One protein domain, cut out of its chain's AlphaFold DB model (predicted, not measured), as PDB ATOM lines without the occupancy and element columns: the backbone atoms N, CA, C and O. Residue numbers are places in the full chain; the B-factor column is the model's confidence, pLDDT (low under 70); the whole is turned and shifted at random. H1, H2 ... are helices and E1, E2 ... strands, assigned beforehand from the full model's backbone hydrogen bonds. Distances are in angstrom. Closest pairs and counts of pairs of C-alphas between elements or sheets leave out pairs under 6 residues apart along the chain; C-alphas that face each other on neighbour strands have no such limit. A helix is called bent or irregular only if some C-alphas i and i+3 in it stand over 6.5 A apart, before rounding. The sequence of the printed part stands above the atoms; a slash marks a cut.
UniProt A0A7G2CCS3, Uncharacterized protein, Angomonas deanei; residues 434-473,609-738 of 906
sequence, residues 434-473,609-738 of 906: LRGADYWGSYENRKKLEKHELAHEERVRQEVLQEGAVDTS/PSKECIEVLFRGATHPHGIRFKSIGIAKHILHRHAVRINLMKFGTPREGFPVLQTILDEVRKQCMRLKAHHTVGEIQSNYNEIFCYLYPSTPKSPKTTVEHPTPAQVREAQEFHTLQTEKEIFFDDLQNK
ATOM      1  N   LEU A 434       1.918 -10.688 -24.456       45.28
ATOM      2  CA  LEU A 434       0.964  -9.577 -24.334       45.28
ATOM      3  C   LEU A 434       1.542  -8.181 -24.662       45.28
ATOM      4  O   LEU A 434       2.393  -7.648 -23.962       45.28
ATOM      5  N   ARG A 435       0.993  -7.536 -25.700       52.50
ATOM      6  CA  ARG A 435       1.004  -6.071 -25.876       52.50
ATOM      7  C   ARG A 435      -0.422  -5.560 -25.710       52.50
ATOM      8  O   ARG A 435      -1.354  -6.214 -26.169       52.50
ATOM      9  N   GLY A 436      -0.585  -4.377 -25.124       52.47
ATOM     10  CA  GLY A 436      -1.893  -3.776 -24.850       52.47
ATOM     11  C   GLY A 436      -2.080  -3.468 -23.369       52.47
ATOM     12  O   GLY A 436      -1.101  -3.337 -22.634       52.47
ATOM     13  N   ALA A 437      -3.335  -3.359 -22.925       55.03
ATOM     14  CA  ALA A 437      -3.664  -3.009 -21.543       55.03
ATOM     15  C   ALA A 437      -3.024  -3.961 -20.514       55.03
ATOM     16  O   ALA A 437      -2.555  -3.500 -19.478       55.03
ATOM     17  N   ASP A 438      -2.914  -5.256 -20.824       59.31
ATOM     18  CA  ASP A 438      -2.364  -6.269 -19.911       59.31
ATOM     19  C   ASP A 438      -0.857  -6.085 -19.654       59.31
ATOM     20  O   ASP A 438      -0.393  -6.204 -18.517       59.31
ATOM     21  N   TYR A 439      -0.093  -5.705 -20.690       68.06
ATOM     22  CA  TYR A 439       1.336  -5.387 -20.568       68.06
ATOM     23  C   TYR A 439       1.564  -4.241 -19.582       68.06
ATOM     24  O   TYR A 439       2.435  -4.306 -18.713       68.06
ATOM     25  N   TRP A 440       0.739  -3.206 -19.717       64.44
ATOM     26  CA  TRP A 440       0.779  -1.982 -18.928       64.44
ATOM     27  C   TRP A 440       0.136  -2.138 -17.544       64.44
ATOM     28  O   TRP A 440       0.524  -1.443 -16.605       64.44
ATOM     29  N   GLY A 441      -0.780  -3.095 -17.379       64.56
ATOM     30  CA  GLY A 441      -1.304  -3.524 -16.085       64.56
ATOM     31  C   GLY A 441      -0.201  -4.079 -15.183       64.56
ATOM     32  O   GLY A 441      -0.145  -3.735 -14.000       64.56
ATOM     33  N   SER A 442       0.748  -4.841 -15.737       77.44
ATOM     34  CA  SER A 442       1.911  -5.338 -14.990       77.44
ATOM     35  C   SER A 442       2.755  -4.196 -14.404       77.44
ATOM     36  O   SER A 442       3.226  -3.300 -15.110       77.44
ATOM     37  N   TYR A 443       2.970  -4.225 -13.085       76.38
ATOM     38  CA  TYR A 443       3.902  -3.315 -12.407       76.38
ATOM     39  C   TYR A 443       5.360  -3.635 -12.763       76.38
ATOM     40  O   TYR A 443       6.174  -2.727 -12.926       76.38
ATOM     41  N   GLU A 444       5.697  -4.915 -12.943       78.38
ATOM     42  CA  GLU A 444       7.063  -5.306 -13.286       78.38
ATOM     43  C   GLU A 444       7.494  -4.796 -14.657       78.38
ATOM     44  O   GLU A 444       8.633  -4.368 -14.809       78.38
ATOM     45  N   ASN A 445       6.609  -4.845 -15.654       75.62
ATOM     46  CA  ASN A 445       6.949  -4.431 -17.015       75.62
ATOM     47  C   ASN A 445       7.162  -2.915 -17.093       75.62
ATOM     48  O   ASN A 445       8.136  -2.469 -17.695       75.62
ATOM     49  N   ARG A 446       6.347  -2.137 -16.365       72.50
ATOM     50  CA  ARG A 446       6.586  -0.702 -16.143       72.50
ATOM     51  C   ARG A 446       7.945  -0.448 -15.486       72.50
ATOM     52  O   ARG A 446       8.757   0.276 -16.049       72.50
ATOM     53  N   LYS A 447       8.257  -1.140 -14.385       78.50
ATOM     54  CA  LYS A 447       9.544  -1.005 -13.675       78.50
ATOM     55  C   LYS A 447      10.761  -1.477 -14.487       78.50
ATOM     56  O   LYS A 447      11.873  -1.003 -14.261       78.50
ATOM     57  N   LYS A 448      10.580  -2.419 -15.422       78.88
ATOM     58  CA  LYS A 448      11.605  -2.837 -16.397       78.88
ATOM     59  C   LYS A 448      11.851  -1.726 -17.428       78.88
ATOM     60  O   LYS A 448      13.010  -1.421 -17.694       78.88
ATOM     61  N   LEU A 449      10.793  -1.089 -17.941       78.88
ATOM     62  CA  LEU A 449      10.906   0.034 -18.878       78.88
ATOM     63  C   LEU A 449      11.524   1.276 -18.221       78.88
ATOM     64  O   LEU A 449      12.488   1.797 -18.761       78.88
ATOM     65  N   GLU A 450      11.066   1.680 -17.032       80.31
ATOM     66  CA  GLU A 450      11.626   2.811 -16.265       80.31
ATOM     67  C   GLU A 450      13.146   2.672 -16.054       80.31
ATOM     68  O   GLU A 450      13.900   3.634 -16.194       80.31
ATOM     69  N   LYS A 451      13.628   1.454 -15.770       82.19
ATOM     70  CA  LYS A 451      15.068   1.163 -15.662       82.19
ATOM     71  C   LYS A 451      15.812   1.275 -16.994       82.19
ATOM     72  O   LYS A 451      16.972   1.678 -16.993       82.19
ATOM     73  N   HIS A 452      15.186   0.890 -18.106       79.12
ATOM     74  CA  HIS A 452      15.792   0.985 -19.440       79.12
ATOM     75  C   HIS A 452      15.822   2.442 -19.927       79.12
ATOM     76  O   HIS A 452      16.851   2.888 -20.423       79.12
ATOM     77  N   GLU A 453      14.770   3.220 -19.647       82.44
ATOM     78  CA  GLU A 453      14.721   4.673 -19.863       82.44
ATOM     79  C   GLU A 453      15.826   5.405 -19.087       82.44
ATOM     80  O   GLU A 453      16.588   6.161 -19.687       82.44
ATOM     81  N   LEU A 454      15.988   5.127 -17.786       83.81
ATOM     82  CA  LEU A 454      17.071   5.709 -16.980       83.81
ATOM     83  C   LEU A 454      18.463   5.321 -17.506       83.81
ATOM     84  O   LEU A 454      19.332   6.182 -17.626       83.81
ATOM     85  N   ALA A 455      18.672   4.053 -17.876       83.56
ATOM     86  CA  ALA A 455      19.942   3.595 -18.440       83.56
ATOM     87  C   ALA A 455      20.248   4.228 -19.814       83.56
ATOM     88  O   ALA A 455      21.408   4.505 -20.115       83.56
ATOM     89  N   HIS A 456      19.227   4.482 -20.636       82.12
ATOM     90  CA  HIS A 456      19.358   5.209 -21.900       82.12
ATOM     91  C   HIS A 456      19.696   6.689 -21.662       82.12
ATOM     92  O   HIS A 456      20.638   7.211 -22.255       82.12
ATOM     93  N   GLU A 457      19.011   7.360 -20.729       82.31
ATOM     94  CA  GLU A 457      19.357   8.732 -20.345       82.31
ATOM     95  C   GLU A 457      20.791   8.844 -19.805       82.31
ATOM     96  O   GLU A 457      21.503   9.785 -20.153       82.31
ATOM     97  N   GLU A 458      21.253   7.893 -18.990       82.44
ATOM     98  CA  GLU A 458      22.634   7.865 -18.497       82.44
ATOM     99  C   GLU A 458      23.660   7.710 -19.626       82.44
ATOM    100  O   GLU A 458      24.665   8.425 -19.630       82.44
ATOM    101  N   ARG A 459      23.404   6.846 -20.618       79.25
ATOM    102  CA  ARG A 459      24.261   6.699 -21.807       79.25
ATOM    103  C   ARG A 459      24.300   7.973 -22.650       79.25
ATOM    104  O   ARG A 459      25.388   8.438 -22.974       79.25
ATOM    105  N   VAL A 460      23.151   8.589 -22.932       77.56
ATOM    106  CA  VAL A 460      23.077   9.857 -23.683       77.56
ATOM    107  C   VAL A 460      23.789  10.993 -22.931       77.56
ATOM    108  O   VAL A 460      24.500  11.794 -23.538       77.56
ATOM    109  N   ARG A 461      23.690  11.044 -21.594       75.38
ATOM    110  CA  ARG A 461      24.469  11.987 -20.767       75.38
ATOM    111  C   ARG A 461      25.977  11.699 -20.837       75.38
ATOM    112  O   ARG A 461      26.764  12.640 -20.906       75.38
ATOM    113  N   GLN A 462      26.395  10.430 -20.859       70.31
ATOM    114  CA  GLN A 462      27.802  10.040 -21.042       70.31
ATOM    115  C   GLN A 462      28.336  10.372 -22.447       70.31
ATOM    116  O   GLN A 462      29.497  10.761 -22.567       70.31
ATOM    117  N   GLU A 463      27.514  10.268 -23.493       68.44
ATOM    118  CA  GLU A 463      27.848  10.666 -24.870       68.44
ATOM    119  C   GLU A 463      28.160  12.170 -24.944       68.44
ATOM    120  O   GLU A 463      29.245  12.558 -25.380       68.44
ATOM    121  N   VAL A 464      27.282  13.015 -24.385       63.06
ATOM    122  CA  VAL A 464      27.485  14.476 -24.295       63.06
ATOM    123  C   VAL A 464      28.738  14.846 -23.484       63.06
ATOM    124  O   VAL A 464      29.422  15.817 -23.807       63.06
ATOM    125  N   LEU A 465      29.090  14.072 -22.452       58.41
ATOM    126  CA  LEU A 465      30.327  14.285 -21.689       58.41
ATOM    127  C   LEU A 465      31.590  13.878 -22.474       58.41
ATOM    128  O   LEU A 465      32.637  14.508 -22.311       58.41
ATOM    129  N   GLN A 466      31.506  12.878 -23.358       55.84
ATOM    130  CA  GLN A 466      32.623  12.472 -24.222       55.84
ATOM    131  C   GLN A 466      32.936  13.504 -25.320       55.84
ATOM    132  O   GLN A 466      34.099  13.622 -25.713       55.84
ATOM    133  N   GLU A 467      31.967  14.327 -25.746       50.38
ATOM    134  CA  GLU A 467      32.212  15.448 -26.675       50.38
ATOM    135  C   GLU A 467      33.249  16.463 -26.147       50.38
ATOM    136  O   GLU A 467      33.909  17.149 -26.932       50.38
ATOM    137  N   GLY A 468      33.426  16.556 -24.823       39.12
ATOM    138  CA  GLY A 468      34.359  17.490 -24.189       39.12
ATOM    139  C   GLY A 468      35.842  17.114 -24.304       39.12
ATOM    140  O   GLY A 468      36.700  17.974 -24.107       39.12
ATOM    141  N   ALA A 469      36.172  15.858 -24.627       37.50
ATOM    142  CA  ALA A 469      37.510  15.290 -24.434       37.50
ATOM    143  C   ALA A 469      38.318  15.080 -25.732       37.50
ATOM    144  O   ALA A 469      38.989  14.057 -25.909       37.50
ATOM    145  N   VAL A 470      38.343  16.071 -26.632       41.94
ATOM    146  CA  VAL A 470      39.392  16.135 -27.671       41.94
ATOM    147  C   VAL A 470      40.702  16.559 -27.003       41.94
ATOM    148  O   VAL A 470      41.096  17.718 -27.057       41.94
ATOM    149  N   ASP A 471      41.352  15.609 -26.326       36.09
ATOM    150  CA  ASP A 471      42.490  15.839 -25.431       36.09
ATOM    151  C   ASP A 471      43.760  16.306 -26.176       36.09
ATOM    152  O   ASP A 471      44.692  15.552 -26.481       36.09
ATOM    153  N   THR A 472      43.799  17.600 -26.478       41.09
ATOM    154  CA  THR A 472      44.852  18.290 -27.231       41.09
ATOM    155  C   THR A 472      46.119  18.584 -26.422       41.09
ATOM    156  O   THR A 472      47.092  19.067 -26.998       41.09
ATOM    157  N   SER A 473      46.145  18.227 -25.131       38.62
ATOM    158  CA  SER A 473      47.241  18.464 -24.170       38.62
ATOM    159  C   SER A 473      48.629  17.979 -24.612       38.62
ATOM    160  O   SER A 473      49.634  18.583 -24.255       38.62
ATOM    161  N   PRO A 609      35.263  21.701 -31.055       45.28
ATOM    162  CA  PRO A 609      35.019  21.276 -32.430       45.28
ATOM    163  C   PRO A 609      33.747  21.942 -32.940       45.28
ATOM    164  O   PRO A 609      32.716  21.903 -32.270       45.28
ATOM    165  N   SER A 610      33.878  22.663 -34.059       41.94
ATOM    166  CA  SER A 610      32.904  23.667 -34.498       41.94
ATOM    167  C   SER A 610      31.483  23.123 -34.384       41.94
ATOM    168  O   SER A 610      31.190  22.114 -35.021       41.94
ATOM    169  N   LYS A 611      30.620  23.806 -33.609       49.72
ATOM    170  CA  LYS A 611      29.258  23.358 -33.226       49.72
ATOM    171  C   LYS A 611      28.338  22.979 -34.400       49.72
ATOM    172  O   LYS A 611      27.263  22.427 -34.197       49.72
ATOM    173  N   GLU A 612      28.771  23.274 -35.618       56.03
ATOM    174  CA  GLU A 612      28.328  22.692 -36.881       56.03
ATOM    175  C   GLU A 612      28.624  21.175 -36.936       56.03
ATOM    176  O   GLU A 612      29.462  20.705 -37.709       56.03
ATOM    177  N   CYS A 613      27.903  20.391 -36.125       71.69
ATOM    178  CA  CYS A 613      27.729  18.966 -36.385       71.69
ATOM    179  C   CYS A 613      27.094  18.809 -37.775       71.69
ATOM    180  O   CYS A 613      26.080  19.443 -38.081       71.69
ATOM    181  N   ILE A 614      27.704  18.004 -38.644       82.19
ATOM    182  CA  ILE A 614      27.293  17.935 -40.048       82.19
ATOM    183  C   ILE A 614      26.098  16.990 -40.167       82.19
ATOM    184  O   ILE A 614      26.251  15.768 -40.141       82.19
ATOM    185  N   GLU A 615      24.898  17.551 -40.296       86.50
ATOM    186  CA  GLU A 615      23.673  16.771 -40.481       86.50
ATOM    187  C   GLU A 615      23.584  16.197 -41.902       86.50
ATOM    188  O   GLU A 615      23.429  16.922 -42.889       86.50
ATOM    189  N   VAL A 616      23.635  14.869 -42.016       88.06
ATOM    190  CA  VAL A 616      23.430  14.156 -43.280       88.06
ATOM    191  C   VAL A 616      22.042  13.532 -43.269       88.06
ATOM    192  O   VAL A 616      21.808  12.451 -42.727       88.06
ATOM    193  N   LEU A 617      21.113  14.258 -43.888       87.19
ATOM    194  CA  LEU A 617      19.712  13.872 -44.005       87.19
ATOM    195  C   LEU A 617      19.544  12.720 -45.007       87.19
ATOM    196  O   LEU A 617      19.983  12.815 -46.153       87.19
ATOM    197  N   PHE A 618      18.825  11.679 -44.610       83.00
ATOM    198  CA  PHE A 618      18.321  10.592 -45.445       83.00
ATOM    199  C   PHE A 618      16.789  10.586 -45.406       83.00
ATOM    200  O   PHE A 618      16.157  11.163 -44.518       83.00
ATOM    201  N   ARG A 619      16.162   9.920 -46.376       77.75
ATOM    202  CA  ARG A 619      14.716   9.652 -46.378       77.75
ATOM    203  C   ARG A 619      14.449   8.150 -46.461       77.75
ATOM    204  O   ARG A 619      15.215   7.435 -47.099       77.75
ATOM    205  N   GLY A 620      13.330   7.674 -45.918       66.69
ATOM    206  CA  GLY A 620      12.942   6.254 -46.019       66.69
ATOM    207  C   GLY A 620      12.804   5.699 -47.451       66.69
ATOM    208  O   GLY A 620      12.801   4.492 -47.632       66.69
ATOM    209  N   ALA A 621      12.722   6.567 -48.466       65.69
ATOM    210  CA  ALA A 621      12.694   6.210 -49.888       65.69
ATOM    211  C   ALA A 621      14.023   6.512 -50.626       65.69
ATOM    212  O   ALA A 621      14.028   6.648 -51.849       65.69
ATOM    213  N   THR A 622      15.142   6.664 -49.905       66.19
ATOM    214  CA  THR A 622      16.442   6.972 -50.528       66.19
ATOM    215  C   THR A 622      16.920   5.793 -51.366       66.19
ATOM    216  O   THR A 622      17.152   4.704 -50.847       66.19
ATOM    217  N   HIS A 623      17.123   6.015 -52.663       72.38
ATOM    218  CA  HIS A 623      17.639   4.988 -53.564       72.38
ATOM    219  C   HIS A 623      19.039   4.499 -53.112       72.38
ATOM    220  O   HIS A 623      19.871   5.345 -52.765       72.38
ATOM    221  N   PRO A 624      19.380   3.191 -53.175       74.06
ATOM    222  CA  PRO A 624      20.658   2.662 -52.667       74.06
ATOM    223  C   PRO A 624      21.923   3.333 -53.230       74.06
ATOM    224  O   PRO A 624      22.939   3.437 -52.542       74.06
ATOM    225  N   HIS A 625      21.869   3.861 -54.459       70.62
ATOM    226  CA  HIS A 625      22.951   4.685 -55.016       70.62
ATOM    227  C   HIS A 625      23.170   5.991 -54.223       70.62
ATOM    228  O   HIS A 625      24.309   6.360 -53.942       70.62
ATOM    229  N   GLY A 626      22.086   6.661 -53.816       73.56
ATOM    230  CA  GLY A 626      22.132   7.860 -52.977       73.56
ATOM    231  C   GLY A 626      22.659   7.567 -51.573       73.56
ATOM    232  O   GLY A 626      23.477   8.335 -51.065       73.56
ATOM    233  N   ILE A 627      22.285   6.416 -50.993       79.44
ATOM    234  CA  ILE A 627      22.840   5.937 -49.715       79.44
ATOM    235  C   ILE A 627      24.365   5.802 -49.815       79.44
ATOM    236  O   ILE A 627      25.091   6.397 -49.016       79.44
ATOM    237  N   ARG A 628      24.870   5.103 -50.841       83.88
ATOM    238  CA  ARG A 628      26.316   4.946 -51.085       83.88
ATOM    239  C   ARG A 628      27.033   6.278 -51.294       83.88
ATOM    240  O   ARG A 628      28.080   6.499 -50.691       83.88
ATOM    241  N   PHE A 629      26.477   7.177 -52.107       84.19
ATOM    242  CA  PHE A 629      27.086   8.482 -52.372       84.19
ATOM    243  C   PHE A 629      27.220   9.323 -51.091       84.19
ATOM    244  O   PHE A 629      28.302   9.842 -50.801       84.19
ATOM    245  N   LYS A 630      26.162   9.391 -50.273       88.94
ATOM    246  CA  LYS A 630      26.190  10.081 -48.972       88.94
ATOM    247  C   LYS A 630      27.132   9.412 -47.973       88.94
ATOM    248  O   LYS A 630      27.862  10.119 -47.287       88.94
ATOM    249  N   SER A 631      27.209   8.081 -47.961       89.94
ATOM    250  CA  SER A 631      28.149   7.320 -47.120       89.94
ATOM    251  C   SER A 631      29.619   7.653 -47.421       89.94
ATOM    252  O   SER A 631      30.427   7.779 -46.503       89.94
ATOM    253  N   ILE A 632      29.970   7.882 -48.694       89.00
ATOM    254  CA  ILE A 632      31.305   8.372 -49.091       89.00
ATOM    255  C   ILE A 632      31.533   9.817 -48.609       89.00
ATOM    256  O   ILE A 632      32.654  10.172 -48.244       89.00
ATOM    257  N   GLY A 633      30.494  10.657 -48.597       87.38
ATOM    258  CA  GLY A 633      30.545  12.006 -48.021       87.38
ATOM    259  C   GLY A 633      30.814  11.986 -46.514       87.38
ATOM    260  O   GLY A 633      31.770  12.608 -46.057       87.38
ATOM    261  N   ILE A 634      30.030  11.205 -45.765       89.62
ATOM    262  CA  ILE A 634      30.174  10.984 -44.316       89.62
ATOM    263  C   ILE A 634      31.612  10.577 -43.968       89.62
ATOM    264  O   ILE A 634      32.268  11.248 -43.172       89.62
ATOM    265  N   ALA A 635      32.146   9.548 -44.634       88.25
ATOM    266  CA  ALA A 635      33.501   9.054 -44.390       88.25
ATOM    267  C   ALA A 635      34.597  10.119 -44.622       88.25
ATOM    268  O   ALA A 635      35.610  10.131 -43.921       88.25
ATOM    269  N   LYS A 636      34.394  11.058 -45.561       87.25
ATOM    270  CA  LYS A 636      35.302  12.203 -45.763       87.25
ATOM    271  C   LYS A 636      35.198  13.233 -44.639       87.25
ATOM    272  O   LYS A 636      36.226  13.729 -44.189       87.25
ATOM    273  N   HIS A 637      33.994  13.548 -44.162       84.06
ATOM    274  CA  HIS A 637      33.811  14.485 -43.048       84.06
ATOM    275  C   HIS A 637      34.413  13.954 -41.737       84.06
ATOM    276  O   HIS A 637      35.084  14.710 -41.032       84.06
ATOM    277  N   ILE A 638      34.289  12.649 -41.479       83.56
ATOM    278  CA  ILE A 638      34.953  11.956 -40.363       83.56
ATOM    279  C   ILE A 638      36.482  12.049 -40.490       83.56
ATOM    280  O   ILE A 638      37.159  12.410 -39.530       83.56
ATOM    281  N   LEU A 639      37.042  11.812 -41.685       81.19
ATOM    282  CA  LEU A 639      38.485  11.952 -41.942       81.19
ATOM    283  C   LEU A 639      38.991  13.394 -41.730       81.19
ATOM    284  O   LEU A 639      40.118  13.597 -41.279       81.19
ATOM    285  N   HIS A 640      38.148  14.399 -41.984       78.62
ATOM    286  CA  HIS A 640      38.414  15.807 -41.657       78.62
ATOM    287  C   HIS A 640      38.165  16.176 -40.178       78.62
ATOM    288  O   HIS A 640      38.396  17.321 -39.796       78.62
ATOM    289  N   ARG A 641      37.783  15.205 -39.333       74.25
ATOM    290  CA  ARG A 641      37.477  15.342 -37.896       74.25
ATOM    291  C   ARG A 641      36.267  16.223 -37.571       74.25
ATOM    292  O   ARG A 641      36.250  16.891 -36.539       74.25
ATOM    293  N   HIS A 642      35.238  16.189 -38.411       79.88
ATOM    294  CA  HIS A 642      33.921  16.712 -38.050       79.88
ATOM    295  C   HIS A 642      33.073  15.616 -37.397       79.88
ATOM    296  O   HIS A 642      33.080  14.477 -37.866       79.88
ATOM    297  N   ALA A 643      32.312  15.972 -36.359       82.06
ATOM    298  CA  ALA A 643      31.188  15.157 -35.911       82.06
ATOM    299  C   ALA A 643      30.069  15.201 -36.966       82.06
ATOM    300  O   ALA A 643      29.833  16.240 -37.593       82.06
ATOM    301  N   VAL A 644      29.389  14.075 -37.174       86.81
ATOM    302  CA  VAL A 644      28.365  13.918 -38.219       86.81
ATOM    303  C   VAL A 644      27.100  13.323 -37.607       86.81
ATOM    304  O   VAL A 644      27.173  12.279 -36.968       86.81
ATOM    305  N   ARG A 645      25.937  13.941 -37.833       89.62
ATOM    306  CA  ARG A 645      24.627  13.400 -37.432       89.62
ATOM    307  C   ARG A 645      24.000  12.704 -38.636       89.62
ATOM    308  O   ARG A 645      23.613  13.372 -39.596       89.62
ATOM    309  N   ILE A 646      23.879  11.377 -38.610       91.25
ATOM    310  CA  ILE A 646      22.999  10.672 -39.554       91.25
ATOM    311  C   ILE A 646      21.570  10.927 -39.085       91.25
ATOM    312  O   ILE A 646      21.262  10.632 -37.938       91.25
ATOM    313  N   ASN A 647      20.695  11.436 -39.955       90.69
ATOM    314  CA  ASN A 647      19.277  11.637 -39.641       90.69
ATOM    315  C   ASN A 647      18.403  11.042 -40.754       90.69
ATOM    316  O   ASN A 647      18.422  11.513 -41.891       90.69
ATOM    317  N   LEU A 648      17.638   9.999 -40.435       86.00
ATOM    318  CA  LEU A 648      16.673   9.356 -41.318       86.00
ATOM    319  C   LEU A 648      15.267   9.911 -41.061       86.00
ATOM    320  O   LEU A 648      14.634   9.591 -40.057       86.00
ATOM    321  N   MET A 649      14.735  10.677 -42.014       81.56
ATOM    322  CA  MET A 649      13.384  11.242 -41.953       81.56
ATOM    323  C   MET A 649      12.373  10.485 -42.829       81.56
ATOM    324  O   MET A 649      12.722   9.793 -43.788       81.56
ATOM    325  N   LYS A 650      11.073  10.709 -42.587       71.88
ATOM    326  CA  LYS A 650       9.965  10.294 -43.487       71.88
ATOM    327  C   LYS A 650       9.906   8.781 -43.782       71.88
ATOM    328  O   LYS A 650       9.329   8.372 -44.789       71.88
ATOM    329  N   PHE A 651      10.464   7.954 -42.902       63.69
ATOM    330  CA  PHE A 651      10.391   6.489 -42.954       63.69
ATOM    331  C   PHE A 651       8.962   5.963 -42.736       63.69
ATOM    332  O   PHE A 651       8.561   4.973 -43.339       63.69
ATOM    333  N   GLY A 652       8.126   6.682 -41.984       63.38
ATOM    334  CA  GLY A 652       6.684   6.437 -41.892       63.38
ATOM    335  C   GLY A 652       6.288   5.525 -40.734       63.38
ATOM    336  O   GLY A 652       5.517   5.977 -39.896       63.38
ATOM    337  N   THR A 653       6.824   4.303 -40.661       62.62
ATOM    338  CA  THR A 653       6.680   3.406 -39.494       62.62
ATOM    339  C   THR A 653       8.067   3.131 -38.909       62.62
ATOM    340  O   THR A 653       8.999   2.940 -39.696       62.62
ATOM    341  N   PRO A 654       8.262   3.076 -37.577       64.00
ATOM    342  CA  PRO A 654       9.554   2.697 -36.998       64.00
ATOM    343  C   PRO A 654      10.057   1.341 -37.527       64.00
ATOM    344  O   PRO A 654      11.214   1.239 -37.925       64.00
ATOM    345  N   ARG A 655       9.156   0.357 -37.677       66.19
ATOM    346  CA  ARG A 655       9.419  -0.966 -38.284       66.19
ATOM    347  C   ARG A 655       9.930  -0.925 -39.736       66.19
ATOM    348  O   ARG A 655      10.553  -1.879 -40.182       66.19
ATOM    349  N   GLU A 656       9.684   0.149 -40.488       68.38
ATOM    350  CA  GLU A 656      10.309   0.390 -41.801       68.38
ATOM    351  C   GLU A 656      11.577   1.261 -41.702       68.38
ATOM    352  O   GLU A 656      12.450   1.184 -42.562       68.38
ATOM    353  N   GLY A 657      11.690   2.100 -40.668       70.56
ATOM    354  CA  GLY A 657      12.798   3.036 -40.475       70.56
ATOM    355  C   GLY A 657      14.086   2.389 -39.975       70.56
ATOM    356  O   GLY A 657      15.136   2.602 -40.575       70.56
ATOM    357  N   PHE A 658      14.020   1.583 -38.913       79.75
ATOM    358  CA  PHE A 658      15.208   0.963 -38.314       79.75
ATOM    359  C   PHE A 658      15.962   0.013 -39.276       79.75
ATOM    360  O   PHE A 658      17.185   0.139 -39.366       79.75
ATOM    361  N   PRO A 659      15.301  -0.832 -40.098       79.81
ATOM    362  CA  PRO A 659      15.991  -1.601 -41.139       79.81
ATOM    363  C   PRO A 659      16.685  -0.719 -42.191       79.81
ATOM    364  O   PRO A 659      17.815  -0.998 -42.592       79.81
ATOM    365  N   VAL A 660      16.062   0.392 -42.610       77.06
ATOM    366  CA  VAL A 660      16.694   1.340 -43.545       77.06
ATOM    367  C   VAL A 660      17.901   2.024 -42.896       77.06
ATOM    368  O   VAL A 660      18.947   2.122 -43.541       77.06
ATOM    369  N   LEU A 661      17.812   2.418 -41.620       85.12
ATOM    370  CA  LEU A 661      18.950   2.941 -40.857       85.12
ATOM    371  C   LEU A 661      20.105   1.930 -40.815       85.12
ATOM    372  O   LEU A 661      21.245   2.319 -41.057       85.12
ATOM    373  N   GLN A 662      19.821   0.644 -40.587       85.12
ATOM    374  CA  GLN A 662      20.845  -0.402 -40.599       85.12
ATOM    375  C   GLN A 662      21.570  -0.458 -41.954       85.12
ATOM    376  O   GLN A 662      22.796  -0.398 -41.984       85.12
ATOM    377  N   THR A 663      20.845  -0.455 -43.082       83.69
ATOM    378  CA  THR A 663      21.487  -0.456 -44.417       83.69
ATOM    379  C   THR A 663      22.343   0.791 -44.687       83.69
ATOM    380  O   THR A 663      23.353   0.704 -45.390       83.69
ATOM    381  N   ILE A 664      21.977   1.944 -44.112       86.81
ATOM    382  CA  ILE A 664      22.785   3.171 -44.159       86.81
ATOM    383  C   ILE A 664      24.052   2.996 -43.312       86.81
ATOM    384  O   ILE A 664      25.146   3.276 -43.798       86.81
ATOM    385  N   LEU A 665      23.927   2.497 -42.080       89.44
ATOM    386  CA  LEU A 665      25.053   2.250 -41.176       89.44
ATOM    387  C   LEU A 665      26.038   1.219 -41.747       89.44
ATOM    388  O   LEU A 665      27.243   1.447 -41.672       89.44
ATOM    389  N   ASP A 666      25.563   0.145 -42.379       87.88
ATOM    390  CA  ASP A 666      26.412  -0.876 -43.006       87.88
ATOM    391  C   ASP A 666      27.196  -0.329 -44.216       87.88
ATOM    392  O   ASP A 666      28.396  -0.594 -44.356       87.88
ATOM    393  N   GLU A 667      26.582   0.496 -45.076       88.12
ATOM    394  CA  GLU A 667      27.315   1.170 -46.160       88.12
ATOM    395  C   GLU A 667      28.257   2.270 -45.630       88.12
ATOM    396  O   GLU A 667      29.383   2.374 -46.124       88.12
ATOM    397  N   VAL A 668      27.888   3.030 -44.588       89.62
ATOM    398  CA  VAL A 668      28.796   3.983 -43.915       89.62
ATOM    399  C   VAL A 668      30.013   3.258 -43.343       89.62
ATOM    400  O   VAL A 668      31.139   3.650 -43.656       89.62
ATOM    401  N   ARG A 669      29.818   2.155 -42.610       88.81
ATOM    402  CA  ARG A 669      30.890   1.305 -42.064       88.81
ATOM    403  C   ARG A 669      31.846   0.857 -43.164       88.81
ATOM    404  O   ARG A 669      33.064   1.005 -43.051       88.81
ATOM    405  N   LYS A 670      31.285   0.372 -44.274       89.00
ATOM    406  CA  LYS A 670      32.011  -0.109 -45.456       89.00
ATOM    407  C   LYS A 670      32.845   0.983 -46.128       89.00
ATOM    408  O   LYS A 670      33.986   0.711 -46.501       89.00
ATOM    409  N   GLN A 671      32.331   2.208 -46.269       88.81
ATOM    410  CA  GLN A 671      33.118   3.312 -46.841       88.81
ATOM    411  C   GLN A 671      34.140   3.887 -45.843       88.81
ATOM    412  O   GLN A 671      35.246   4.241 -46.254       88.81
ATOM    413  N   CYS A 672      33.832   3.918 -44.542       86.69
ATOM    414  CA  CYS A 672      34.762   4.379 -43.509       86.69
ATOM    415  C   CYS A 672      35.969   3.444 -43.365       86.69
ATOM    416  O   CYS A 672      37.103   3.920 -43.373       86.69
ATOM    417  N   MET A 673      35.756   2.122 -43.353       85.50
ATOM    418  CA  MET A 673      36.842   1.130 -43.362       85.50
ATOM    419  C   MET A 673      37.755   1.280 -44.589       85.50
ATOM    420  O   MET A 673      38.976   1.260 -44.459       85.50
ATOM    421  N   ARG A 674      37.179   1.503 -45.781       85.88
ATOM    422  CA  ARG A 674      37.938   1.736 -47.028       85.88
ATOM    423  C   ARG A 674      38.806   2.995 -46.990       85.88
ATOM    424  O   ARG A 674      39.882   3.002 -47.577       85.88
ATOM    425  N   LEU A 675      38.337   4.051 -46.325       83.69
ATOM    426  CA  LEU A 675      39.035   5.336 -46.209       83.69
ATOM    427  C   LEU A 675      39.865   5.471 -44.919       83.69
ATOM    428  O   LEU A 675      40.447   6.529 -44.695       83.69
ATOM    429  N   LYS A 676      39.930   4.422 -44.081       81.94
ATOM    430  CA  LYS A 676      40.547   4.437 -42.736       81.94
ATOM    431  C   LYS A 676      40.022   5.587 -41.853       81.94
ATOM    432  O   LYS A 676      40.754   6.203 -41.084       81.94
ATOM    433  N   ALA A 677      38.728   5.883 -41.986       80.94
ATOM    434  CA  ALA A 677      38.015   6.910 -41.232       80.94
ATOM    435  C   ALA A 677      37.494   6.324 -39.905       80.94
ATOM    436  O   ALA A 677      36.321   5.963 -39.771       80.94
ATOM    437  N   HIS A 678      38.411   6.175 -38.950       81.62
ATOM    438  CA  HIS A 678      38.149   5.627 -37.620       81.62
ATOM    439  C   HIS A 678      37.212   6.541 -36.811       81.62
ATOM    440  O   HIS A 678      37.397   7.760 -36.757       81.62
ATOM    441  N   HIS A 679      36.165   5.951 -36.233       83.81
ATOM    442  CA  HIS A 679      35.124   6.660 -35.491       83.81
ATOM    443  C   HIS A 679      34.316   5.707 -34.603       83.81
ATOM    444  O   HIS A 679      34.298   4.492 -34.825       83.81
ATOM    445  N   THR A 680      33.624   6.296 -33.632       82.88
ATOM    446  CA  THR A 680      32.659   5.636 -32.751       82.88
ATOM    447  C   THR A 680      31.261   6.183 -33.031       82.88
ATOM    448  O   THR A 680      31.082   7.397 -33.142       82.88
ATOM    449  N   VAL A 681      30.273   5.302 -33.170       84.12
ATOM    450  CA  VAL A 681      28.860   5.685 -33.304       84.12
ATOM    451  C   VAL A 681      28.256   5.877 -31.908       84.12
ATOM    452  O   VAL A 681      28.452   5.029 -31.039       84.12
ATOM    453  N   GLY A 682      27.559   6.994 -31.699       79.56
ATOM    454  CA  GLY A 682      26.773   7.288 -30.496       79.56
ATOM    455  C   GLY A 682      25.474   6.479 -30.419       79.56
ATOM    456  O   GLY A 682      25.211   5.619 -31.266       79.56
ATOM    457  N   GLU A 683      24.639   6.731 -29.416       83.69
ATOM    458  CA  GLU A 683      23.408   5.961 -29.243       83.69
ATOM    459  C   GLU A 683      22.343   6.325 -30.297       83.69
ATOM    460  O   GLU A 683      22.267   7.449 -30.806       83.69
ATOM    461  N   ILE A 684      21.523   5.341 -30.685       86.44
ATOM    462  CA  ILE A 684      20.476   5.534 -31.695       86.44
ATOM    463  C   ILE A 684      19.265   6.174 -31.020       86.44
ATOM    464  O   ILE A 684      18.464   5.497 -30.379       86.44
ATOM    465  N   GLN A 685      19.115   7.479 -31.212       83.69
ATOM    466  CA  GLN A 685      17.964   8.241 -30.747       83.69
ATOM    467  C   GLN A 685      16.869   8.239 -31.818       83.69
ATOM    468  O   GLN A 685      17.125   8.205 -33.026       83.69
ATOM    469  N   SER A 686      15.609   8.259 -31.391       81.19
ATOM    470  CA  SER A 686      14.475   8.207 -32.313       81.19
ATOM    471  C   SER A 686      13.279   8.995 -31.798       81.19
ATOM    472  O   SER A 686      13.037   9.101 -30.604       81.19
ATOM    473  N   ASN A 687      12.573   9.611 -32.740       78.94
ATOM    474  CA  ASN A 687      11.461  10.523 -32.528       78.94
ATOM    475  C   ASN A 687      10.433  10.277 -33.650       78.94
ATOM    476  O   ASN A 687      10.779   9.820 -34.743       78.94
ATOM    477  N   TYR A 688       9.175  10.651 -33.431       65.12
ATOM    478  CA  TYR A 688       8.019  10.481 -34.323       65.12
ATOM    479  C   TYR A 688       8.217  10.800 -35.822       65.12
ATOM    480  O   TYR A 688       7.408  10.363 -36.647       65.12
ATOM    481  N   ASN A 689       9.234  11.590 -36.191       72.00
ATOM    482  CA  ASN A 689       9.525  11.987 -37.573       72.00
ATOM    483  C   ASN A 689      10.977  11.727 -38.033       72.00
ATOM    484  O   ASN A 689      11.221  11.776 -39.246       72.00
ATOM    485  N   GLU A 690      11.909  11.459 -37.111       83.06
ATOM    486  CA  GLU A 690      13.349  11.295 -37.370       83.06
ATOM    487  C   GLU A 690      13.979  10.203 -36.488       83.06
ATOM    488  O   GLU A 690      13.707  10.128 -35.295       83.06
ATOM    489  N   ILE A 691      14.839   9.368 -37.075       86.19
ATOM    490  CA  ILE A 691      15.727   8.442 -36.353       86.19
ATOM    491  C   ILE A 691      17.156   8.899 -36.632       86.19
ATOM    492  O   ILE A 691      17.514   9.079 -37.799       86.19
ATOM    493  N   PHE A 692      17.970   9.106 -35.601       89.88
ATOM    494  CA  PHE A 692      19.301   9.681 -35.754       89.88
ATOM    495  C   PHE A 692      20.344   9.082 -34.808       89.88
ATOM    496  O   PHE A 692      20.031   8.508 -33.773       89.88
ATOM    497  N   CYS A 693      21.607   9.218 -35.195       88.69
ATOM    498  CA  CYS A 693      22.766   8.879 -34.371       88.69
ATOM    499  C   CYS A 693      23.937   9.795 -34.744       88.69
ATOM    500  O   CYS A 693      24.021  10.288 -35.880       88.69
ATOM    501  N   TYR A 694      24.830  10.027 -33.788       87.12
ATOM    502  CA  TYR A 694      26.045  10.808 -33.989       87.12
ATOM    503  C   TYR A 694      27.233   9.902 -34.327       87.12
ATOM    504  O   TYR A 694      27.307   8.750 -33.906       87.12
ATOM    505  N   LEU A 695      28.165  10.420 -35.124       86.56
ATOM    506  CA  LEU A 695      29.417   9.763 -35.493       86.56
ATOM    507  C   LEU A 695      30.572  10.636 -35.004       86.56
ATOM    508  O   LEU A 695      30.771  11.748 -35.510       86.56
ATOM    509  N   TYR A 696      31.338  10.126 -34.044       83.50
ATOM    510  CA  TYR A 696      32.436  10.846 -33.408       83.50
ATOM    511  C   TYR A 696      33.790  10.384 -33.968       83.50
ATOM    512  O   TYR A 696      34.150   9.214 -33.806       83.50
ATOM    513  N   PRO A 697      34.557  11.257 -34.650       79.81
ATOM    514  CA  PRO A 697      35.848  10.889 -35.225       79.81
ATOM    515  C   PRO A 697      36.866  10.582 -34.119       79.81
ATOM    516  O   PRO A 697      37.078  11.394 -33.219       79.81
ATOM    517  N   SER A 698      37.534   9.428 -34.195       70.88
ATOM    518  CA  SER A 698      38.463   8.985 -33.147       70.88
ATOM    519  C   SER A 698      39.660   9.933 -33.004       70.88
ATOM    520  O   SER A 698      40.273  10.331 -34.004       70.88
ATOM    521  N   THR A 699      40.062  10.246 -31.771       62.16
ATOM    522  CA  THR A 699      41.277  11.035 -31.520       62.16
ATOM    523  C   THR A 699      42.534  10.162 -31.679       62.16
ATOM    524  O   THR A 699      42.508   8.974 -31.361       62.16
ATOM    525  N   PRO A 700      43.670  10.712 -32.153       51.50
ATOM    526  CA  PRO A 700      44.867   9.921 -32.466       51.50
ATOM    527  C   PRO A 700      45.643   9.413 -31.235       51.50
ATOM    528  O   PRO A 700      46.684   8.790 -31.412       51.50
ATOM    529  N   LYS A 701      45.182   9.710 -30.012       46.03
ATOM    530  CA  LYS A 701      45.803   9.269 -28.752       46.03
ATOM    531  C   LYS A 701      45.297   7.905 -28.286       46.03
ATOM    532  O   LYS A 701      46.075   7.115 -27.767       46.03
ATOM    533  N   SER A 702      44.007   7.618 -28.465       43.66
ATOM    534  CA  SER A 702      43.457   6.285 -28.217       43.66
ATOM    535  C   SER A 702      43.611   5.442 -29.487       43.66
ATOM    536  O   SER A 702      43.021   5.814 -30.504       43.66
ATOM    537  N   PRO A 703      44.328   4.302 -29.475       44.00
ATOM    538  CA  PRO A 703      44.513   3.456 -30.656       44.00
ATOM    539  C   PRO A 703      43.265   2.610 -30.985       44.00
ATOM    540  O   PRO A 703      43.368   1.432 -31.323       44.00
ATOM    541  N   LYS A 704      42.071   3.221 -30.940       52.69
ATOM    542  CA  LYS A 704      40.841   2.686 -31.534       52.69
ATOM    543  C   LYS A 704      40.945   2.758 -33.060       52.69
ATOM    544  O   LYS A 704      40.355   3.605 -33.721       52.69
ATOM    545  N   THR A 705      41.725   1.838 -33.622       56.19
ATOM    546  CA  THR A 705      41.765   1.533 -35.064       56.19
ATOM    547  C   THR A 705      40.506   0.782 -35.526       56.19
ATOM    548  O   THR A 705      40.336   0.482 -36.709       56.19
ATOM    549  N   THR A 706      39.588   0.508 -34.603       65.62
ATOM    550  CA  THR A 706      38.246  -0.019 -34.814       65.62
ATOM    551  C   THR A 706      37.298   1.042 -35.386       65.62
ATOM    552  O   THR A 706      37.382   2.228 -35.081       65.62
ATOM    553  N   VAL A 707      36.378   0.605 -36.247       73.31
ATOM    554  CA  VAL A 707      35.200   1.382 -36.662       73.31
ATOM    555  C   VAL A 707      34.011   0.785 -35.913       73.31
ATOM    556  O   VAL A 707      33.529  -0.299 -36.257       73.31
ATOM    557  N   GLU A 708      33.610   1.452 -34.833       76.88
ATOM    558  CA  GLU A 708      32.666   0.937 -33.834       76.88
ATOM    559  C   GLU A 708      31.238   1.365 -34.184       76.88
ATOM    560  O   GLU A 708      30.800   2.453 -33.821       76.88
ATOM    561  N   HIS A 709      30.529   0.500 -34.915       81.12
ATOM    562  CA  HIS A 709      29.107   0.646 -35.243       81.12
ATOM    563  C   HIS A 709      28.226  -0.233 -34.340       81.12
ATOM    564  O   HIS A 709      28.669  -1.320 -33.952       81.12
ATOM    565  N   PRO A 710      26.962   0.162 -34.090       81.94
ATOM    566  CA  PRO A 710      25.987  -0.681 -33.408       81.94
ATOM    567  C   PRO A 710      25.699  -1.954 -34.213       81.94
ATOM    568  O   PRO A 710      25.671  -1.955 -35.446       81.94
ATOM    569  N   THR A 711      25.465  -3.050 -33.501       81.81
ATOM    570  CA  THR A 711      25.110  -4.348 -34.085       81.81
ATOM    571  C   THR A 711      23.636  -4.408 -34.514       81.81
ATOM    572  O   THR A 711      22.798  -3.714 -33.933       81.81
ATOM    573  N   PRO A 712      23.250  -5.311 -35.441       79.94
ATOM    574  CA  PRO A 712      21.841  -5.564 -35.782       79.94
ATOM    575  C   PRO A 712      20.967  -6.046 -34.606       79.94
ATOM    576  O   PRO A 712      19.743  -6.077 -34.713       79.94
ATOM    577  N   ALA A 713      21.574  -6.452 -33.484       79.25
ATOM    578  CA  ALA A 713      20.862  -6.721 -32.237       79.25
ATOM    579  C   ALA A 713      20.528  -5.416 -31.492       79.25
ATOM    580  O   ALA A 713      19.380  -5.221 -31.113       79.25
ATOM    581  N   GLN A 714      21.487  -4.492 -31.370       81.69
ATOM    582  CA  GLN A 714      21.286  -3.177 -30.740       81.69
ATOM    583  C   GLN A 714      20.348  -2.270 -31.556       81.69
ATOM    584  O   GLN A 714      19.547  -1.540 -30.982       81.69
ATOM    585  N   VAL A 715      20.379  -2.351 -32.893       82.94
ATOM    586  CA  VAL A 715      19.403  -1.648 -33.753       82.94
ATOM    587  C   VAL A 715      17.978  -2.177 -33.517       82.94
ATOM    588  O   VAL A 715      17.031  -1.390 -33.504       82.94
ATOM    589  N   ARG A 716      17.817  -3.490 -33.280       79.62
ATOM    590  CA  ARG A 716      16.526  -4.091 -32.901       79.62
ATOM    591  C   ARG A 716      16.106  -3.723 -31.478       79.62
ATOM    592  O   ARG A 716      14.953  -3.362 -31.295       79.62
ATOM    593  N   GLU A 717      17.022  -3.704 -30.511       80.88
ATOM    594  CA  GLU A 717      16.746  -3.231 -29.143       80.88
ATOM    595  C   GLU A 717      16.253  -1.771 -29.141       80.88
ATOM    596  O   GLU A 717      15.248  -1.463 -28.510       80.88
ATOM    597  N   ALA A 718      16.878  -0.884 -29.926       81.00
ATOM    598  CA  ALA A 718      16.425   0.501 -30.085       81.00
ATOM    599  C   ALA A 718      15.038   0.608 -30.761       81.00
ATOM    600  O   ALA A 718      14.220   1.441 -30.367       81.00
ATOM    601  N   GLN A 719      14.736  -0.258 -31.740       81.06
ATOM    602  CA  GLN A 719      13.400  -0.360 -32.347       81.06
ATOM    603  C   GLN A 719      12.349  -0.839 -31.328       81.06
ATOM    604  O   GLN A 719      11.247  -0.286 -31.270       81.06
ATOM    605  N   GLU A 720      12.674  -1.873 -30.549       76.56
ATOM    606  CA  GLU A 720      11.836  -2.438 -29.488       76.56
ATOM    607  C   GLU A 720      11.545  -1.360 -28.423       76.56
ATOM    608  O   GLU A 720      10.377  -1.066 -28.161       76.56
ATOM    609  N   PHE A 721      12.581  -0.681 -27.922       78.88
ATOM    610  CA  PHE A 721      12.500   0.395 -26.929       78.88
ATOM    611  C   PHE A 721      11.672   1.603 -27.394       78.88
ATOM    612  O   PHE A 721      10.700   1.955 -26.728       78.88
ATOM    613  N   HIS A 722      11.956   2.184 -28.569       78.06
ATOM    614  CA  HIS A 722      11.149   3.287 -29.119       78.06
ATOM    615  C   HIS A 722       9.674   2.893 -29.273       78.06
ATOM    616  O   HIS A 722       8.770   3.714 -29.098       78.06
ATOM    617  N   THR A 723       9.399   1.631 -29.616       75.06
ATOM    618  CA  THR A 723       8.020   1.145 -29.735       75.06
ATOM    619  C   THR A 723       7.334   1.067 -28.368       75.06
ATOM    620  O   THR A 723       6.178   1.470 -28.264       75.06
ATOM    621  N   LEU A 724       8.042   0.638 -27.317       74.12
ATOM    622  CA  LEU A 724       7.539   0.653 -25.939       74.12
ATOM    623  C   LEU A 724       7.329   2.079 -25.407       74.12
ATOM    624  O   LEU A 724       6.303   2.328 -24.783       74.12
ATOM    625  N   GLN A 725       8.223   3.029 -25.702       75.00
ATOM    626  CA  GLN A 725       8.025   4.449 -25.368       75.00
ATOM    627  C   GLN A 725       6.804   5.039 -26.091       75.00
ATOM    628  O   GLN A 725       5.939   5.641 -25.460       75.00
ATOM    629  N   THR A 726       6.669   4.781 -27.399       71.31
ATOM    630  CA  THR A 726       5.502   5.221 -28.185       71.31
ATOM    631  C   THR A 726       4.200   4.659 -27.605       71.31
ATOM    632  O   THR A 726       3.190   5.359 -27.554       71.31
ATOM    633  N   GLU A 727       4.200   3.396 -27.170       70.06
ATOM    634  CA  GLU A 727       3.043   2.783 -26.517       70.06
ATOM    635  C   GLU A 727       2.811   3.361 -25.105       70.06
ATOM    636  O   GLU A 727       1.663   3.631 -24.769       70.06
ATOM    637  N   LYS A 728       3.853   3.658 -24.315       72.12
ATOM    638  CA  LYS A 728       3.744   4.320 -22.999       72.12
ATOM    639  C   LYS A 728       3.037   5.679 -23.096       72.12
ATOM    640  O   LYS A 728       2.069   5.897 -22.370       72.12
ATOM    641  N   GLU A 729       3.452   6.543 -24.027       69.75
ATOM    642  CA  GLU A 729       2.827   7.860 -24.255       69.75
ATOM    643  C   GLU A 729       1.328   7.738 -24.608       69.75
ATOM    644  O   GLU A 729       0.493   8.515 -24.139       69.75
ATOM    645  N   ILE A 730       0.964   6.724 -25.406       63.38
ATOM    646  CA  ILE A 730      -0.421   6.466 -25.834       63.38
ATOM    647  C   ILE A 730      -1.270   5.865 -24.701       63.38
ATOM    648  O   ILE A 730      -2.412   6.276 -24.505       63.38
ATOM    649  N   PHE A 731      -0.751   4.878 -23.966       61.34
ATOM    650  CA  PHE A 731      -1.517   4.152 -22.946       61.34
ATOM    651  C   PHE A 731      -1.588   4.886 -21.599       61.34
ATOM    652  O   PHE A 731      -2.591   4.739 -20.899       61.34
ATOM    653  N   PHE A 732      -0.570   5.670 -21.230       62.69
ATOM    654  CA  PHE A 732      -0.529   6.383 -19.951       62.69
ATOM    655  C   PHE A 732      -0.697   7.886 -20.080       62.69
ATOM    656  O   PHE A 732      -1.604   8.418 -19.446       62.69
ATOM    657  N   ASP A 733       0.127   8.584 -20.855       60.06
ATOM    658  CA  ASP A 733       0.161  10.049 -20.770       60.06
ATOM    659  C   ASP A 733      -1.129  10.664 -21.334       60.06
ATOM    660  O   ASP A 733      -1.782  11.469 -20.667       60.06
ATOM    661  N   ASP A 734      -1.598  10.196 -22.493       62.47
ATOM    662  CA  ASP A 734      -2.897  10.604 -23.054       62.47
ATOM    663  C   ASP A 734      -4.114  10.197 -22.199       62.47
ATOM    664  O   ASP A 734      -5.163  10.845 -22.288       62.47
ATOM    665  N   LEU A 735      -3.974   9.185 -21.336       61.75
ATOM    666  CA  LEU A 735      -5.018   8.710 -20.419       61.75
ATOM    667  C   LEU A 735      -5.008   9.488 -19.091       61.75
ATOM    668  O   LEU A 735      -6.068   9.865 -18.585       61.75
ATOM    669  N   GLN A 736      -3.830   9.804 -18.546       61.53
ATOM    670  CA  GLN A 736      -3.662  10.671 -17.373       61.53
ATOM    671  C   GLN A 736      -4.122  12.104 -17.669       61.53
ATOM    672  O   GLN A 736      -4.809  12.703 -16.840       61.53
ATOM    673  N   ASN A 737      -3.850  12.600 -18.883       65.12
ATOM    674  CA  ASN A 737      -4.325  13.890 -19.396       65.12
ATOM    675  C   ASN A 737      -5.865  14.011 -19.470       65.12
ATOM    676  O   ASN A 737      -6.384  15.119 -19.614       65.12
ATOM    677  N   LYS A 738      -6.629  12.912 -19.358       72.56
ATOM    678  CA  LYS A 738      -8.092  12.969 -19.189       72.56
ATOM    679  C   LYS A 738      -8.417  13.358 -17.750       72.56
ATOM    680  O   LYS A 738      -8.059  12.634 -16.820       72.56
TER     681      LYS A 738
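Overview. This is residues 434 to 473 and 609 to 738 of the 906 residues of an uncharacterized protein of Angomonas deanei (UniProt A0A7G2CCS3). A twisted sheet of five strands, built out from the long strand E5, has helices H3 and H4 packed on it. H5 grazes the sheet near E4 and reaches away from it, while the long H2 passes loosely by both sheet and H5, and the short H1 is near H5. The printed part has 170 residues, with five named helices and five named strands that follow along the chain as H1, H2, E1, H3, E2, H4, E3, E4, E5 and H5, class mixed; the sheet is branched, with E1 and E2 parallel neighbours, and with E2 and E5, E3 and E5, and E4 and E5 antiparallel neighbours. It is compact, with a radius of gyration of the C-alphas of 17.8 A and spans of 51 by 41 by 27 A.

Arrangement. Start at E5, residues 690 to 697. On one side of it find E2, residues 644 to 649, antiparallel, with N 693 and O 646 3.1 A apart; on the other side are E3, residues 679 to 681, with N 680 and O 696 at 3.0 A, and E4, residues 685 to 687, with N 687 and O 690 at 2.8 A. E4 and E5 form a hairpin. E1, residues 614 to 619, H3, residues 624 to 639, and E2 make a strand-helix-strand unit, two parallel neighbour strands with a helix between, its crossover right-handed; N 616 and O 645 are 2.8 A apart. H3 runs along the strands at a height over the sheet of 8.9 A. H4, residues 654 to 675, has a height of 7.6 A and touches H3 at a steep tilt of 53 degrees, the closest C-alphas being those of Ser 631 and Val 668, 4.7 A. H5, residues 712 to 736, touches H4 with its residues 712 to 723 alone, the closest C-alphas being Phe 658 and Gln 719, 6.4 A. H2, residues 443 to 466, is close to H5 but not clearly touching it, with C-alphas 449 and 724 7.8 A apart. Every O i to N i+4 pair is within hydrogen-bond range in H1, residues 437 to 441, H2 and H3; H4 has 16 of 18 and H5 18 of 21.

Along the chain. Find C-alpha 437 at (-3.664, -3.009, -21.543), where H1 begins. H2 runs 34.8 A, H4 31.0 A and E5 22.6 A. H5 runs 35.4 A to C-alpha 736 at (-3.662, 10.671, -17.373); it is irregular, only just, with C-alphas 731 and 734 6.6 A apart.

Size, cuts and confidence. C-alphas 473 and 738, the two farthest apart, are 55.8 A apart. Residues 474 to 608 are not printed, a gap of 15.0 A. The link from E5 to H5 is long. Mean pLDDT of the printed part is 74.1, with 50 residues under 70, among them 463 to 473 and 699 to 706.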